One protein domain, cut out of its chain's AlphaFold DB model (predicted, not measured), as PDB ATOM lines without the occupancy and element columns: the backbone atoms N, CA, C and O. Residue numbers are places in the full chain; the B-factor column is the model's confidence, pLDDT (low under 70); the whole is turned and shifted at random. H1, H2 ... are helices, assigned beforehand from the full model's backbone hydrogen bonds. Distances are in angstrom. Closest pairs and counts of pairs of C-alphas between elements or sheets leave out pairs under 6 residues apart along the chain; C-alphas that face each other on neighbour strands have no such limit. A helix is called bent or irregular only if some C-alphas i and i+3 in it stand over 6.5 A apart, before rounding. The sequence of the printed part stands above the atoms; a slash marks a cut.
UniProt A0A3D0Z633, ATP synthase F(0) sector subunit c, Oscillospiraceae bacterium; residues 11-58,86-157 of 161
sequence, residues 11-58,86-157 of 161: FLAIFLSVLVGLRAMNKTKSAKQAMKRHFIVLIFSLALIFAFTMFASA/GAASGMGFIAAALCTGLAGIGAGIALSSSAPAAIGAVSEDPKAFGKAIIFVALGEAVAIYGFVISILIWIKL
ATOM      1  N   PHE A  11      35.414  25.544  83.417       67.69
ATOM      2  CA  PHE A  11      35.145  26.835  82.765       67.69
ATOM      3  C   PHE A  11      35.856  26.952  81.410       67.69
ATOM      4  O   PHE A  11      35.254  27.398  80.432       67.69
ATOM      5  N   LEU A  12      37.111  26.499  81.320       76.38
ATOM      6  CA  LEU A  12      37.872  26.496  80.070       76.38
ATOM      7  C   LEU A  12      37.285  25.519  79.036       76.38
ATOM      8  O   LEU A  12      37.200  25.858  77.857       76.38
ATOM      9  N   ALA A  13      36.826  24.339  79.465       67.75
ATOM     10  CA  ALA A  13      36.165  23.356  78.607       67.75
ATOM     11  C   ALA A  13      34.836  23.890  78.043       67.75
ATOM     12  O   ALA A  13      34.582  23.766  76.843       67.75
ATOM     13  N   ILE A  14      34.025  24.560  78.872       66.31
ATOM     14  CA  ILE A  14      32.798  25.245  78.436       66.31
ATOM     15  C   ILE A  14      33.134  26.336  77.411       66.31
ATOM     16  O   ILE A  14      32.546  26.362  76.329       66.31
ATOM     17  N   PHE A  15      34.121  27.193  77.694       76.38
ATOM     18  CA  PHE A  15      34.545  28.267  76.789       76.38
ATOM     19  C   PHE A  15      35.018  27.737  75.424       76.38
ATOM     20  O   PHE A  15      34.613  28.242  74.372       76.38
ATOM     21  N   LEU A  16      35.819  26.666  75.420       78.12
ATOM     22  CA  LEU A  16      36.317  26.037  74.197       78.12
ATOM     23  C   LEU A  16      35.192  25.340  73.408       78.12
ATOM     24  O   LEU A  16      35.141  25.445  72.182       78.12
ATOM     25  N   SER A  17      34.241  24.703  74.101       66.44
ATOM     26  CA  SER A  17      33.037  24.106  73.506       66.44
ATOM     27  C   SER A  17      32.155  25.160  72.820       66.44
ATOM     28  O   SER A  17      31.715  24.957  71.684       66.44
ATOM     29  N   VAL A  18      31.947  26.320  73.454       69.69
ATOM     30  CA  VAL A  18      31.205  27.454  72.870       69.69
ATOM     31  C   VAL A  18      31.912  27.991  71.620       69.69
ATOM     32  O   VAL A  18      31.266  28.166  70.585       69.69
ATOM     33  N   LEU A  19      33.238  28.170  71.655       77.62
ATOM     34  CA  LEU A  19      34.028  28.593  70.488       77.62
ATOM     35  C   LEU A  19      33.918  27.617  69.305       77.62
ATOM     36  O   LEU A  19      33.736  28.047  68.161       77.62
ATOM     37  N   VAL A  20      33.996  26.307  69.561       72.38
ATOM     38  CA  VAL A  20      33.839  25.271  68.524       72.38
ATOM     39  C   VAL A  20      32.414  25.267  67.962       72.38
ATOM     40  O   VAL A  20      32.245  25.194  66.742       72.38
ATOM     41  N   GLY A  21      31.397  25.425  68.815       61.00
ATOM     42  CA  GLY A  21      29.997  25.553  68.406       61.00
ATOM     43  C   GLY A  21      29.758  26.748  67.477       61.00
ATOM     44  O   GLY A  21      29.238  26.577  66.373       61.00
ATOM     45  N   LEU A  22      30.204  27.944  67.873       66.88
ATOM     46  CA  LEU A  22      30.086  29.166  67.065       66.88
ATOM     47  C   LEU A  22      30.808  29.028  65.712       66.88
ATOM     48  O   LEU A  22      30.261  29.374  64.662       66.88
ATOM     49  N   ARG A  23      32.016  28.445  65.704       69.25
ATOM     50  CA  ARG A  23      32.802  28.227  64.476       69.25
ATOM     51  C   ARG A  23      32.175  27.181  63.540       69.25
ATOM     52  O   ARG A  23      32.368  27.269  62.326       69.25
ATOM     53  N   ALA A  24      31.424  26.214  64.071       59.91
ATOM     54  CA  ALA A  24      30.680  25.230  63.284       59.91
ATOM     55  C   ALA A  24      29.406  25.819  62.649       59.91
ATOM     56  O   ALA A  24      29.070  25.474  61.510       59.91
ATOM     57  N   MET A  25      28.726  26.735  63.346       57.50
ATOM     58  CA  MET A  25      27.508  27.387  62.853       57.50
ATOM     59  C   MET A  25      27.780  28.197  61.572       57.50
ATOM     60  O   MET A  25      27.086  28.008  60.572       57.50
ATOM     61  N   ASN A  26      28.881  28.959  61.524       62.19
ATOM     62  CA  ASN A  26      29.282  29.755  60.348       62.19
ATOM     63  C   ASN A  26      29.611  28.947  59.072       62.19
ATOM     64  O   ASN A  26      29.781  29.541  58.009       62.19
ATOM     65  N   LYS A  27      29.723  27.611  59.137       58.66
ATOM     66  CA  LYS A  27      29.995  26.757  57.962       58.66
ATOM     67  C   LYS A  27      28.791  25.951  57.465       58.66
ATOM     68  O   LYS A  27      28.928  25.235  56.474       58.66
ATOM     69  N   THR A  28      27.624  26.038  58.109       50.50
ATOM     70  CA  THR A  28      26.532  25.079  57.875       50.50
ATOM     71  C   THR A  28      25.267  25.759  57.335       50.50
ATOM     72  O   THR A  28      24.488  26.324  58.093       50.50
ATOM     73  N   LYS A  29      25.005  25.649  56.022       55.84
ATOM     74  CA  LYS A  29      23.847  26.267  55.326       55.84
ATOM     75  C   LYS A  29      22.474  25.612  55.622       55.84
ATOM     76  O   LYS A  29      21.555  25.727  54.820       55.84
ATOM     77  N   SER A  30      22.323  24.871  56.724       53.66
ATOM     78  CA  SER A  30      21.084  24.151  57.060       53.66
ATOM     79  C   SER A  30      20.920  23.956  58.568       53.66
ATOM     80  O   SER A  30      21.739  23.294  59.211       53.66
ATOM     81  N   ALA A  31      19.814  24.467  59.123       58.81
ATOM     82  CA  ALA A  31      19.504  24.400  60.553       58.81
ATOM     83  C   ALA A  31      19.453  22.955  61.093       58.81
ATOM     84  O   ALA A  31      19.986  22.677  62.167       58.81
ATOM     85  N   LYS A  32      18.917  21.995  60.317       57.44
ATOM     86  CA  LYS A  32      18.906  20.564  60.691       57.44
ATOM     87  C   LYS A  32      20.313  19.983  60.858       57.44
ATOM     88  O   LYS A  32      20.516  19.097  61.687       57.44
ATOM     89  N   GLN A  33      21.280  20.452  60.073       55.97
ATOM     90  CA  GLN A  33      22.650  19.943  60.104       55.97
ATOM     91  C   GLN A  33      23.500  20.660  61.168       55.97
ATOM     92  O   GLN A  33      24.373  20.028  61.763       55.97
ATOM     93  N   ALA A  34      23.191  21.926  61.473       55.84
ATOM     94  CA  ALA A  34      23.743  22.645  62.620       55.84
ATOM     95  C   ALA A  34      23.283  22.020  63.951       55.84
ATOM     96  O   ALA A  34      24.125  21.641  64.759       55.84
ATOM     97  N   MET A  35      21.974  21.798  64.144       64.69
ATOM     98  CA  MET A  35      21.423  21.182  65.364       64.69
ATOM     99  C   MET A  35      22.037  19.806  65.663       64.69
ATOM    100  O   MET A  35      22.470  19.556  66.786       64.69
ATOM    101  N   LYS A  36      22.171  18.936  64.649       61.53
ATOM    102  CA  LYS A  36      22.850  17.636  64.809       61.53
ATOM    103  C   LYS A  36      24.315  17.782  65.239       61.53
ATOM    104  O   LYS A  36      24.778  17.004  66.066       61.53
ATOM    105  N   ARG A  37      25.038  18.777  64.713       58.25
ATOM    106  CA  ARG A  37      26.431  19.060  65.102       58.25
ATOM    107  C   ARG A  37      26.529  19.611  66.526       58.25
ATOM    108  O   ARG A  37      27.392  19.153  67.262       58.25
ATOM    109  N   HIS A  38      25.637  20.512  66.941       66.31
ATOM    110  CA  HIS A  38      25.609  21.017  68.319       66.31
ATOM    111  C   HIS A  38      25.291  19.916  69.336       66.31
ATOM    112  O   HIS A  38      25.985  19.818  70.340       66.31
ATOM    113  N   PHE A  39      24.318  19.042  69.055       71.38
ATOM    114  CA  PHE A  39      23.983  17.922  69.941       71.38
ATOM    115  C   PHE A  39      25.143  16.917  70.073       71.38
ATOM    116  O   PHE A  39      25.474  16.494  71.176       71.38
ATOM    117  N   ILE A  40      25.834  16.608  68.966       69.38
ATOM    118  CA  ILE A  40      27.044  15.767  68.969       69.38
ATOM    119  C   ILE A  40      28.193  16.418  69.755       69.38
ATOM    120  O   ILE A  40      28.835  15.739  70.551       69.38
ATOM    121  N   VAL A  41      28.448  17.719  69.573       61.16
ATOM    122  CA  VAL A  41      29.500  18.440  70.316       61.16
ATOM    123  C   VAL A  41      29.166  18.535  71.807       61.16
ATOM    124  O   VAL A  41      30.065  18.385  72.626       61.16
ATOM    125  N   LEU A  42      27.892  18.708  72.174       66.25
ATOM    126  CA  LEU A  42      27.440  18.716  73.569       66.25
ATOM    127  C   LEU A  42      27.659  17.349  74.231       66.25
ATOM    128  O   LEU A  42      28.262  17.290  75.299       66.25
ATOM    129  N   ILE A  43      27.255  16.253  73.578       70.81
ATOM    130  CA  ILE A  43      27.486  14.886  74.075       70.81
ATOM    131  C   ILE A  43      28.986  14.584  74.187       70.81
ATOM    132  O   ILE A  43      29.424  14.037  75.195       70.81
ATOM    133  N   PHE A  44      29.788  14.972  73.193       67.50
ATOM    134  CA  PHE A  44      31.239  14.769  73.219       67.50
ATOM    135  C   PHE A  44      31.926  15.593  74.321       67.50
ATOM    136  O   PHE A  44      32.818  15.090  74.999       67.50
ATOM    137  N   SER A  45      31.480  16.833  74.545       59.94
ATOM    138  CA  SER A  45      31.947  17.695  75.638       59.94
ATOM    139  C   SER A  45      31.588  17.111  77.008       59.94
ATOM    140  O   SER A  45      32.453  16.992  77.873       59.94
ATOM    141  N   LEU A  46      30.347  16.640  77.182       63.72
ATOM    142  CA  LEU A  46      29.893  15.974  78.405       63.72
ATOM    143  C   LEU A  46      30.683  14.681  78.676       63.72
ATOM    144  O   LEU A  46      31.102  14.446  79.806       63.72
ATOM    145  N   ALA A  47      30.958  13.885  77.637       63.19
ATOM    146  CA  ALA A  47      31.791  12.688  77.733       63.19
ATOM    147  C   ALA A  47      33.255  13.010  78.086       63.19
ATOM    148  O   ALA A  47      33.843  12.305  78.902       63.19
ATOM    149  N   LEU A  48      33.839  14.082  77.534       63.41
ATOM    150  CA  LEU A  48      35.189  14.529  77.898       63.41
ATOM    151  C   LEU A  48      35.267  15.015  79.348       63.41
ATOM    152  O   LEU A  48      36.216  14.674  80.048       63.41
ATOM    153  N   ILE A  49      34.269  15.773  79.807       61.81
ATOM    154  CA  ILE A  49      34.176  16.230  81.198       61.81
ATOM    155  C   ILE A  49      34.057  15.022  82.136       61.81
ATOM    156  O   ILE A  49      34.803  14.945  83.105       61.81
ATOM    157  N   PHE A  50      33.200  14.047  81.813       64.00
ATOM    158  CA  PHE A  50      33.023  12.824  82.604       64.00
ATOM    159  C   PHE A  50      34.275  11.927  82.620       64.00
ATOM    160  O   PHE A  50      34.657  11.400  83.664       64.00
ATOM    161  N   ALA A  51      34.961  11.781  81.483       59.22
ATOM    162  CA  ALA A  51      36.215  11.033  81.400       59.22
ATOM    163  C   ALA A  51      37.345  11.717  82.190       59.22
ATOM    164  O   ALA A  51      38.115  11.045  82.874       59.22
ATOM    165  N   PHE A  52      37.429  13.050  82.137       59.75
ATOM    166  CA  PHE A  52      38.436  13.811  82.871       59.75
ATOM    167  C   PHE A  52      38.193  13.788  84.388       59.75
ATOM    168  O   PHE A  52      39.144  13.624  85.153       59.75
ATOM    169  N   THR A  53      36.939  13.893  84.847       59.25
ATOM    170  CA  THR A  53      36.616  13.788  86.281       59.25
ATOM    171  C   THR A  53      36.852  12.378  86.824       59.25
ATOM    172  O   THR A  53      37.406  12.247  87.915       59.25
ATOM    173  N   MET A  54      36.548  11.327  86.055       58.12
ATOM    174  CA  MET A  54      36.909   9.946  86.412       58.12
ATOM    175  C   MET A  54      38.428   9.739  86.505       58.12
ATOM    176  O   MET A  54      38.909   9.152  87.474       58.12
ATOM    177  N   PHE A  55      39.200  10.276  85.554       56.88
ATOM    178  CA  PHE A  55      40.666  10.204  85.589       56.88
ATOM    179  C   PHE A  55      41.258  10.942  86.804       56.88
ATOM    180  O   PHE A  55      42.167  10.430  87.455       56.88
ATOM    181  N   ALA A  56      40.706  12.106  87.166       52.06
ATOM    182  CA  ALA A  56      41.107  12.839  88.367       52.06
ATOM    183  C   ALA A  56      40.737  12.104  89.672       52.06
ATOM    184  O   ALA A  56      41.498  12.155  90.637       52.06
ATOM    185  N   SER A  57      39.606  11.389  89.708       52.19
ATOM    186  CA  SER A  57      39.191  10.606  90.880       52.19
ATOM    187  C   SER A  57      40.101   9.398  91.130       52.19
ATOM    188  O   SER A  57      40.404   9.092  92.282       52.19
ATOM    189  N   ALA A  58      40.579   8.735  90.072       41.47
ATOM    190  CA  ALA A  58      41.483   7.587  90.185       41.47
ATOM    191  C   ALA A  58      42.857   7.950  90.789       41.47
ATOM    192  O   ALA A  58      43.492   7.110  91.423       41.47
ATOM    193  N   GLY A  86      33.753   7.016 101.217       53.62
ATOM    194  CA  GLY A  86      34.207   7.691 100.000       53.62
ATOM    195  C   GLY A  86      33.209   7.574  98.840       53.62
ATOM    196  O   GLY A  86      32.751   8.589  98.302       53.62
ATOM    197  N   ALA A  87      32.829   6.351  98.463       56.62
ATOM    198  CA  ALA A  87      31.926   6.094  97.343       56.62
ATOM    199  C   ALA A  87      30.513   6.656  97.565       56.62
ATOM    200  O   ALA A  87      29.902   7.149  96.615       56.62
ATOM    201  N   ALA A  88      30.002   6.641  98.803       59.06
ATOM    202  CA  ALA A  88      28.695   7.206  99.148       59.06
ATOM    203  C   ALA A  88      28.604   8.707  98.809       59.06
ATOM    204  O   ALA A  88      27.644   9.148  98.171       59.06
ATOM    205  N   SER A  89      29.643   9.476  99.150       68.00
ATOM    206  CA  SER A  89      29.733  10.902  98.812       68.00
ATOM    207  C   SER A  89      29.840  11.112  97.295       68.00
ATOM    208  O   SER A  89      29.121  11.935  96.727       68.00
ATOM    209  N   GLY A  90      30.669  10.311  96.612       73.38
ATOM    210  CA  GLY A  90      30.825  10.342  95.151       73.38
ATOM    211  C   GLY A  90      29.519  10.088  94.385       73.38
ATOM    212  O   GLY A  90      29.175  10.840  93.470       73.38
ATOM    213  N   MET A  91      28.751   9.074  94.790       78.06
ATOM    214  CA  MET A  91      27.438   8.770  94.206       78.06
ATOM    215  C   MET A  91      26.423   9.897  94.443       78.06
ATOM    216  O   MET A  91      25.635  10.199  93.546       78.06
ATOM    217  N   GLY A  92      26.488  10.577  95.591       81.00
ATOM    218  CA  GLY A  92      25.683  11.765  95.879       81.00
ATOM    219  C   GLY A  92      25.901  12.908  94.881       81.00
ATOM    220  O   GLY A  92      24.934  13.474  94.368       81.00
ATOM    221  N   PHE A  93      27.156  13.212  94.533       81.50
ATOM    222  CA  PHE A  93      27.465  14.224  93.513       81.50
ATOM    223  C   PHE A  93      26.969  13.830  92.115       81.50
ATOM    224  O   PHE A  93      26.476  14.683  91.374       81.50
ATOM    225  N   ILE A  94      27.051  12.545  91.753       81.31
ATOM    226  CA  ILE A  94      26.511  12.039  90.481       81.31
ATOM    227  C   ILE A  94      24.980  12.169  90.462       81.31
ATOM    228  O   ILE A  94      24.423  12.629  89.464       81.31
ATOM    229  N   ALA A  95      24.296  11.841  91.562       82.56
ATOM    230  CA  ALA A  95      22.849  12.010  91.688       82.56
ATOM    231  C   ALA A  95      22.420  13.485  91.563       82.56
ATOM    232  O   ALA A  95      21.480  13.790  90.829       82.56
ATOM    233  N   ALA A  96      23.146  14.408  92.205       83.25
ATOM    234  CA  ALA A  96      22.924  15.850  92.081       83.25
ATOM    235  C   ALA A  96      23.092  16.338  90.622       83.25
ATOM    236  O   ALA A  96      22.205  16.992  90.064       83.25
ATOM    237  N   ALA A  97      24.184  15.938  89.958       82.75
ATOM    238  CA  ALA A  97      24.448  16.288  88.562       82.75
ATOM    239  C   ALA A  97      23.380  15.739  87.595       82.75
ATOM    240  O   ALA A  97      22.903  16.468  86.720       82.75
ATOM    241  N   LEU A  98      22.959  14.479  87.768       84.38
ATOM    242  CA  LEU A  98      21.894  13.875  86.963       84.38
ATOM    243  C   LEU A  98      20.534  14.538  87.211       84.38
ATOM    244  O   LEU A  98      19.793  14.740  86.251       84.38
ATOM    245  N   CYS A  99      20.219  14.921  88.452       87.00
ATOM    246  CA  CYS A  99      18.967  15.597  88.793       87.00
ATOM    247  C   CYS A  99      18.799  16.910  88.011       87.00
ATOM    248  O   CYS A  99      17.825  17.067  87.269       87.00
ATOM    249  N   THR A 100      19.786  17.811  88.085       87.44
ATOM    250  CA  THR A 100      19.752  19.080  87.335       87.44
ATOM    251  C   THR A 100      19.802  18.845  85.821       87.44
ATOM    252  O   THR A 100      19.070  19.491  85.071       87.44
ATOM    253  N   GLY A 101      20.624  17.898  85.351       84.31
ATOM    254  CA  GLY A 101      20.759  17.591  83.923       84.31
ATOM    255  C   GLY A 101      19.464  17.074  83.286       84.31
ATOM    256  O   GLY A 101      19.051  17.564  82.235       84.31
ATOM    257  N   LEU A 102      18.786  16.124  83.936       87.06
ATOM    258  CA  LEU A 102      17.512  15.569  83.470       87.06
ATOM    259  C   LEU A 102      16.376  16.598  83.548       87.06
ATOM    260  O   LEU A 102      15.584  16.700  82.610       87.06
ATOM    261  N   ALA A 103      16.328  17.406  84.613       87.69
ATOM    262  CA  ALA A 103      15.351  18.487  84.741       87.69
ATOM    263  C   ALA A 103      15.510  19.548  83.638       87.69
ATOM    264  O   ALA A 103      14.517  19.960  83.038       87.69
ATOM    265  N   GLY A 104      16.749  19.927  83.302       87.31
ATOM    266  CA  GLY A 104      17.043  20.840  82.195       87.31
ATOM    267  C   GLY A 104      16.614  20.295  80.826       87.31
ATOM    268  O   GLY A 104      16.088  21.045  80.004       87.31
ATOM    269  N   ILE A 105      16.758  18.985  80.587       87.44
ATOM    270  CA  ILE A 105      16.247  18.333  79.367       87.44
ATOM    271  C   ILE A 105      14.711  18.390  79.325       87.44
ATOM    272  O   ILE A 105      14.146  18.763  78.298       87.44
ATOM    273  N   GLY A 106      14.034  18.068  80.433       87.38
ATOM    274  CA  GLY A 106      12.572  18.133  80.531       87.38
ATOM    275  C   GLY A 106      12.020  19.543  80.297       87.38
ATOM    276  O   GLY A 106      11.118  19.727  79.477       87.38
ATOM    277  N   ALA A 107      12.614  20.548  80.944       89.50
ATOM    278  CA  ALA A 107      12.270  21.955  80.751       89.50
ATOM    279  C   ALA A 107      12.521  22.418  79.306       89.50
ATOM    280  O   ALA A 107      11.647  23.029  78.696       89.50
ATOM    281  N   GLY A 108      13.663  22.057  78.709       88.88
ATOM    282  CA  GLY A 108      13.980  22.384  77.314       88.88
ATOM    283  C   GLY A 108      12.990  21.789  76.305       88.88
ATOM    284  O   GLY A 108      12.626  22.451  75.332       88.88
ATOM    285  N   ILE A 109      12.494  20.570  76.552       90.06
ATOM    286  CA  ILE A 109      11.428  19.958  75.743       90.06
ATOM    287  C   ILE A 109      10.123  20.755  75.889       90.06
ATOM    288  O   ILE A 109       9.513  21.096  74.873       90.06
ATOM    289  N   ALA A 110       9.724  21.119  77.112       89.44
ATOM    290  CA  ALA A 110       8.522  21.922  77.363       89.44
ATOM    291  C   ALA A 110       8.598  23.338  76.750       89.44
ATOM    292  O   ALA A 110       7.601  23.851  76.231       89.44
ATOM    293  N   LEU A 111       9.778  23.966  76.757       91.06
ATOM    294  CA  LEU A 111      10.001  25.296  76.179       91.06
ATOM    295  C   LEU A 111      10.062  25.303  74.648       91.06
ATOM    296  O   LEU A 111       9.732  26.321  74.038       91.06
ATOM    297  N   SER A 112      10.437  24.183  74.021       91.25
ATOM    298  CA  SER A 112      10.662  24.093  72.569       91.25
ATOM    299  C   SER A 112       9.470  24.528  71.703       91.25
ATOM    300  O   SER A 112       9.672  25.035  70.599       91.25
ATOM    301  N   SER A 113       8.240  24.369  72.204       89.81
ATOM    302  CA  SER A 113       7.001  24.812  71.552       89.81
ATOM    303  C   SER A 113       6.335  26.000  72.253       89.81
ATOM    304  O   SER A 113       5.783  26.868  71.578       89.81
ATOM    305  N   SER A 114       6.398  26.079  73.588       90.69
ATOM    306  CA  SER A 114       5.700  27.117  74.360       90.69
ATOM    307  C   SER A 114       6.340  28.502  74.230       90.69
ATOM    308  O   SER A 114       5.617  29.481  74.057       90.69
ATOM    309  N   ALA A 115       7.674  28.604  74.223       91.94
ATOM    310  CA  ALA A 115       8.374  29.879  74.058       91.94
ATOM    311  C   ALA A 115       8.118  30.556  72.690       91.94
ATOM    312  O   ALA A 115       7.717  31.723  72.687       91.94
ATOM    313  N   PRO A 116       8.268  29.884  71.525       93.31
ATOM    314  CA  PRO A 116       7.964  30.516  70.239       93.31
ATOM    315  C   PRO A 116       6.469  30.824  70.064       93.31
ATOM    316  O   PRO A 116       6.138  31.858  69.488       93.31
ATOM    317  N   ALA A 117       5.566  29.991  70.598       92.81
ATOM    318  CA  ALA A 117       4.129  30.270  70.577       92.81
ATOM    319  C   ALA A 117       3.767  31.506  71.422       92.81
ATOM    320  O   ALA A 117       2.979  32.341  70.982       92.81
ATOM    321  N   ALA A 118       4.381  31.663  72.600       93.06
ATOM    322  CA  ALA A 118       4.196  32.834  73.450       93.06
ATOM    323  C   ALA A 118       4.686  34.123  72.770       93.06
ATOM    324  O   ALA A 118       3.973  35.124  72.778       93.06
ATOM    325  N   ILE A 119       5.863  34.094  72.134       93.75
ATOM    326  CA  ILE A 119       6.405  35.242  71.386       93.75
ATOM    327  C   ILE A 119       5.504  35.595  70.191       93.75
ATOM    328  O   ILE A 119       5.219  36.771  69.974       93.75
ATOM    329  N   GLY A 120       5.008  34.593  69.455       94.00
ATOM    330  CA  GLY A 120       4.068  34.794  68.348       94.00
ATOM    331  C   GLY A 120       2.763  35.456  68.799       94.00
ATOM    332  O   GLY A 120       2.389  36.495  68.262       94.00
ATOM    333  N   ALA A 121       2.122  34.926  69.844       93.69
ATOM    334  CA  ALA A 121       0.877  35.478  70.382       93.69
ATOM    335  C   ALA A 121       1.031  36.927  70.884       93.69
ATOM    336  O   ALA A 121       0.140  37.747  70.689       93.69
ATOM    337  N   VAL A 122       2.177  37.265  71.488       94.75
ATOM    338  CA  VAL A 122       2.490  38.634  71.942       94.75
ATOM    339  C   VAL A 122       2.735  39.596  70.777       94.75
ATOM    340  O   VAL A 122       2.475  40.790  70.911       94.75
ATOM    341  N   SER A 123       3.201  39.090  69.631       94.31
ATOM    342  CA  SER A 123       3.349  39.885  68.409       94.31
ATOM    343  C   SER A 123       2.010  40.221  67.740       94.31
ATOM    344  O   SER A 123       1.957  41.200  66.997       94.31
ATOM    345  N   GLU A 124       0.957  39.428  67.969       95.38
ATOM    346  CA  GLU A 124      -0.394  39.682  67.447       95.38
ATOM    347  C   GLU A 124      -1.251  40.494  68.430       95.38
ATOM    348  O   GLU A 124      -1.872  41.482  68.038       95.38
ATOM    349  N   ASP A 125      -1.251  40.127  69.717       95.50
ATOM    350  CA  ASP A 125      -1.895  40.889  70.791       95.50
ATOM    351  C   ASP A 125      -0.935  41.091  71.978       95.50
ATOM    352  O   ASP A 125      -0.759  40.191  72.808       95.50
ATOM    353  N   PRO A 126      -0.372  42.301  72.157       91.88
ATOM    354  CA  PRO A 126       0.451  42.627  73.320       91.88
ATOM    355  C   PRO A 126      -0.257  42.409  74.670       91.88
ATOM    356  O   PRO A 126       0.405  42.176  75.681       91.88
ATOM    357  N   LYS A 127      -1.599  42.431  74.716       94.06
ATOM    358  CA  LYS A 127      -2.377  42.155  75.939       94.06
ATOM    359  C   LYS A 127      -2.357  40.670  76.318       94.06
ATOM    360  O   LYS A 127      -2.610  40.337  77.476       94.06
ATOM    361  N   ALA A 128      -2.007  39.777  75.389       92.06
ATOM    362  CA  ALA A 128      -1.839  38.354  75.661       92.06
ATOM    363  C   ALA A 128      -0.581  38.044  76.496       92.06
ATOM    364  O   ALA A 128      -0.518  36.966  77.089       92.06
ATOM    365  N   PHE A 129       0.382  38.974  76.613       91.69
ATOM    366  CA  PHE A 129       1.677  38.766  77.284       91.69
ATOM    367  C   PHE A 129       1.577  38.096  78.658       91.69
ATOM    368  O   PHE A 129       2.220  37.072  78.882       91.69
ATOM    369  N   GLY A 130       0.719  38.600  79.552       93.00
ATOM    370  CA  GLY A 130       0.569  38.037  80.900       93.00
ATOM    371  C   GLY A 130       0.046  36.593  80.922       93.00
ATOM    372  O   GLY A 130       0.399  35.827  81.814       93.00
ATOM    373  N   LYS A 131      -0.752  36.192  79.922       92.06
ATOM    374  CA  LYS A 131      -1.236  34.809  79.766       92.06
ATOM    375  C   LYS A 131      -0.214  33.927  79.049       92.06
ATOM    376  O   LYS A 131      -0.080  32.759  79.387       92.06
ATOM    377  N   ALA A 132       0.509  34.477  78.078       92.81
ATOM    378  CA  ALA A 132       1.517  33.762  77.307       92.81
ATOM    379  C   ALA A 132       2.744  33.403  78.166       92.81
ATOM    380  O   ALA A 132       3.206  32.262  78.147       92.81
ATOM    381  N   ILE A 133       3.231  34.351  78.975       94.12
ATOM    382  CA  ILE A 133       4.438  34.166  79.790       94.12
ATOM    383  C   ILE A 133       4.248  33.135  80.915       94.12
ATOM    384  O   ILE A 133       5.221  32.499  81.314       94.12
ATOM    385  N   ILE A 134       3.011  32.897  81.382       93.50
ATOM    386  CA  ILE A 134       2.740  31.916  82.447       93.50
ATOM    387  C   ILE A 134       3.107  30.491  82.011       93.50
ATOM    388  O   ILE A 134       3.682  29.741  82.793       93.50
ATOM    389  N   PHE A 135       2.853  30.126  80.749       90.56
ATOM    390  CA  PHE A 135       3.166  28.791  80.230       90.56
ATOM    391  C   PHE A 135       4.671  28.581  80.031       90.56
ATOM    392  O   PHE A 135       5.167  27.482  80.266       90.56
ATOM    393  N   VAL A 136       5.404  29.639  79.669       92.00
ATOM    394  CA  VAL A 136       6.873  29.611  79.594       92.00
ATOM    395  C   VAL A 136       7.473  29.489  81.000       92.00
ATOM    396  O   VAL A 136       8.312  28.624  81.240       92.00
ATOM    397  N   ALA A 137       6.985  30.287  81.956       94.00
ATOM    398  CA  ALA A 137       7.437  30.260  83.347       94.00
ATOM    399  C   ALA A 137       7.160  28.914  84.044       94.00
ATOM    400  O   ALA A 137       7.982  28.454  84.833       94.00
ATOM    401  N   LEU A 138       6.043  28.247  83.728       92.81
ATOM    402  CA  LEU A 138       5.748  26.895  84.220       92.81
ATOM    403  C   LEU A 138       6.747  25.846  83.702       92.81
ATOM    404  O   LEU A 138       7.074  24.916  84.436       92.81
ATOM    405  N   GLY A 139       7.256  25.996  82.475       88.62
ATOM    406  CA  GLY A 139       8.320  25.136  81.946       88.62
ATOM    407  C   GLY A 139       9.679  25.395  82.608       88.62
ATOM    408  O   GLY A 139      10.355  24.447  83.000       88.62
ATOM    409  N   GLU A 140      10.042  26.664  82.813       92.62
ATOM    410  CA  GLU A 140      11.260  27.065  83.543       92.62
ATOM    411  C   GLU A 140      11.249  26.601  85.009       92.62
ATOM    412  O   GLU A 140      12.272  26.162  85.542       92.62
ATOM    413  N   ALA A 141      10.082  26.608  85.662       92.62
ATOM    414  CA  ALA A 141       9.941  26.120  87.033       92.62
ATOM    415  C   ALA A 141      10.426  24.666  87.193       92.62
ATOM    416  O   ALA A 141      11.013  24.336  88.221       92.62
ATOM    417  N   VAL A 142      10.263  23.809  86.173       89.50
ATOM    418  CA  VAL A 142      10.758  22.417  86.190       89.50
ATOM    419  C   VAL A 142      12.287  22.361  86.297       89.50
ATOM    420  O   VAL A 142      12.812  21.562  87.075       89.50
ATOM    421  N   ALA A 143      13.005  23.230  85.578       87.69
ATOM    422  CA  ALA A 143      14.463  23.324  85.681       87.69
ATOM    423  C   ALA A 143      14.893  23.824  87.069       87.69
ATOM    424  O   ALA A 143      15.801  23.254  87.678       87.69
ATOM    425  N   ILE A 144      14.204  24.841  87.598       92.44
ATOM    426  CA  ILE A 144      14.486  25.401  88.926       92.44
ATOM    427  C   ILE A 144      14.245  24.356  90.025       92.44
ATOM    428  O   ILE A 144      15.092  24.209  90.901       92.44
ATOM    429  N   TYR A 145      13.162  23.573  89.968       89.69
ATOM    430  CA  TYR A 145      12.934  22.495  90.938       89.69
ATOM    431  C   TYR A 145      14.048  21.438  90.903       89.69
ATOM    432  O   TYR A 145      14.542  21.056  91.962       89.69
ATOM    433  N   GLY A 146      14.511  21.017  89.720       85.94
ATOM    434  CA  GLY A 146      15.652  20.097  89.604       85.94
ATOM    435  C   GLY A 146      16.960  20.666  90.167       85.94
ATOM    436  O   GLY A 146      17.715  19.951  90.824       85.94
ATOM    437  N   PHE A 147      17.196  21.967  89.989       88.38
ATOM    438  CA  PHE A 147      18.334  22.663  90.590       88.38
ATOM    439  C   PHE A 147      18.233  22.742  92.124       88.38
ATOM    440  O   PHE A 147      19.201  22.438  92.820       88.38
ATOM    441  N   VAL A 148      17.056  23.070  92.674       91.38
ATOM    442  CA  VAL A 148      16.827  23.082  94.132       91.38
ATOM    443  C   VAL A 148      17.012  21.686  94.732       91.38
ATOM    444  O   VAL A 148      17.684  21.554  95.751       91.38
ATOM    445  N   ILE A 149      16.492  20.634  94.094       87.25
ATOM    446  CA  ILE A 149      16.668  19.247  94.557       87.25
ATOM    447  C   ILE A 149      18.152  18.847  94.527       87.25
ATOM    448  O   ILE A 149      18.647  18.260  95.486       87.25
ATOM    449  N   SER A 150      18.894  19.231  93.485       83.88
ATOM    450  CA  SER A 150      20.345  19.026  93.408       83.88
ATOM    451  C   SER A 150      21.104  19.724  94.544       83.88
ATOM    452  O   SER A 150      22.026  19.136  95.109       83.88
ATOM    453  N   ILE A 151      20.720  20.951  94.914       88.31
ATOM    454  CA  ILE A 151      21.294  21.662  96.069       88.31
ATOM    455  C   ILE A 151      20.933  20.961  97.386       88.31
ATOM    456  O   ILE A 151      21.790  20.832  98.256       88.31
ATOM    457  N   LEU A 152      19.702  20.466  97.540       88.38
ATOM    458  CA  LEU A 152      19.286  19.724  98.736       88.38
ATOM    459  C   LEU A 152      20.059  18.408  98.902       88.38
ATOM    460  O   LEU A 152      20.432  18.071 100.023       88.38
ATOM    461  N   ILE A 153      20.339  17.695  97.803       85.25
ATOM    462  CA  ILE A 153      21.234  16.528  97.809       85.25
ATOM    463  C   ILE A 153      22.634  16.963  98.256       85.25
ATOM    464  O   ILE A 153      23.178  16.374  99.183       85.25
ATOM    465  N   TRP A 154      23.185  18.022  97.655       82.06
ATOM    466  CA  TRP A 154      24.526  18.528  97.964       82.06
ATOM    467  C   TRP A 154      24.703  18.919  99.440       82.06
ATOM    468  O   TRP A 154      25.662  18.484 100.070       82.06
ATOM    469  N   ILE A 155      23.746  19.657 100.017       85.62
ATOM    470  CA  ILE A 155      23.751  20.078 101.432       85.62
ATOM    471  C   ILE A 155      23.665  18.881 102.398       85.62
ATOM    472  O   ILE A 155      24.084  18.988 103.548       85.62
ATOM    473  N   LYS A 156      23.125  17.736 101.960       79.25
ATOM    474  CA  LYS A 156      23.025  16.517 102.777       79.25
ATOM    475  C   LYS A 156      24.244  15.593 102.693       79.25
ATOM    476  O   LYS A 156      24.251  14.588 103.399       79.25
ATOM    477  N   LEU A 157      25.258  15.898 101.878       77.81
ATOM    478  CA  LEU A 157      26.480  15.092 101.820       77.81
ATOM    479  C   LEU A 157      27.477  15.527 102.909       77.81
ATOM    480  O   LEU A 157      27.747  16.719 103.038       77.81
TER     481      LEU A 157
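Overview. This is residues 11 to 58 and 86 to 157 of the 161 residues of the protein "ATP synthase F(0) sector subunit c" of Oscillospiraceae bacterium (UniProt A0A3D0Z633). Two helical hairpins make this domain: a long one in which the bent H3 and the kinked H4 run side by side, and a shorter-armed one of H1 and H2. The two hairpins have no contact with each other, and residues 50 to 56 of H2 stand free. The printed part has 120 residues with four named helices, H1 to H4 in chain order, and no named strand; the class is all helix. It is loose, with a radius of gyration of the C-alphas of 18.4 A, and flat, spanning 57 by 41 by 19 A.

Along the chain. H1, residues 11 to 25, begins at C-alpha 11 (35.145, 26.835, 82.765) and is 21.3 A long. H2, residues 31 to 58, is 40.5 A long. H3, residues 86 to 124, was assigned as one helix by its hydrogen bonds but is bent, with C-alphas 110 and 113 6.7 A apart; its arms are H3a, residues 86 to 110, 37.1 A, and H3b, residues 113 to 124, 17.1 A. H4, residues 126 to 155, is 42.9 A long and ends at C-alpha 155 (23.751, 20.078, 101.432); it is irregular, with C-alphas 127 and 130 7.1 A apart, and has a kink of 34 degrees near residue 139.

Arrangement. H1 and H2 form a hairpin and touch, closest at the C-alphas of Met 25 and Ala 34, 6.1 A, at a shallow tilt of 21 degrees, opposite ways. H3a and H3b stand at a steep tilt of 37 degrees, only just steep. H3a touches H4, closest at the C-alphas of Ala 96 and Ser 150, 4.3 A, at a shallow tilt of 9 degrees, opposite ways. H3b and H4 form a hairpin; residues 128 to 136 of H4 alone touch H3b, closest at the C-alphas of Ala 118 and Ala 132, 4.8 A. H2 and H3a are apart, and H1 and H4 are apart. Every O i to N i+4 pair is within hydrogen-bond range in H1, H2, H3a and H3b; in H4 19 of 26 are.

Size, cuts and confidence. The C-alphas of Ala 58 and Asp 125, the two farthest apart, are 58.0 A apart. Residues 59 to 85 are not printed, and C-alphas 58 and 86 are 12.2 A apart across this cut. The links H1 to H2 and H3 to H4 are tight. The model's mean pLDDT over the printed part is 77.4; 45 residues are under 70, among them residues 21 to 38 and 44 to 58.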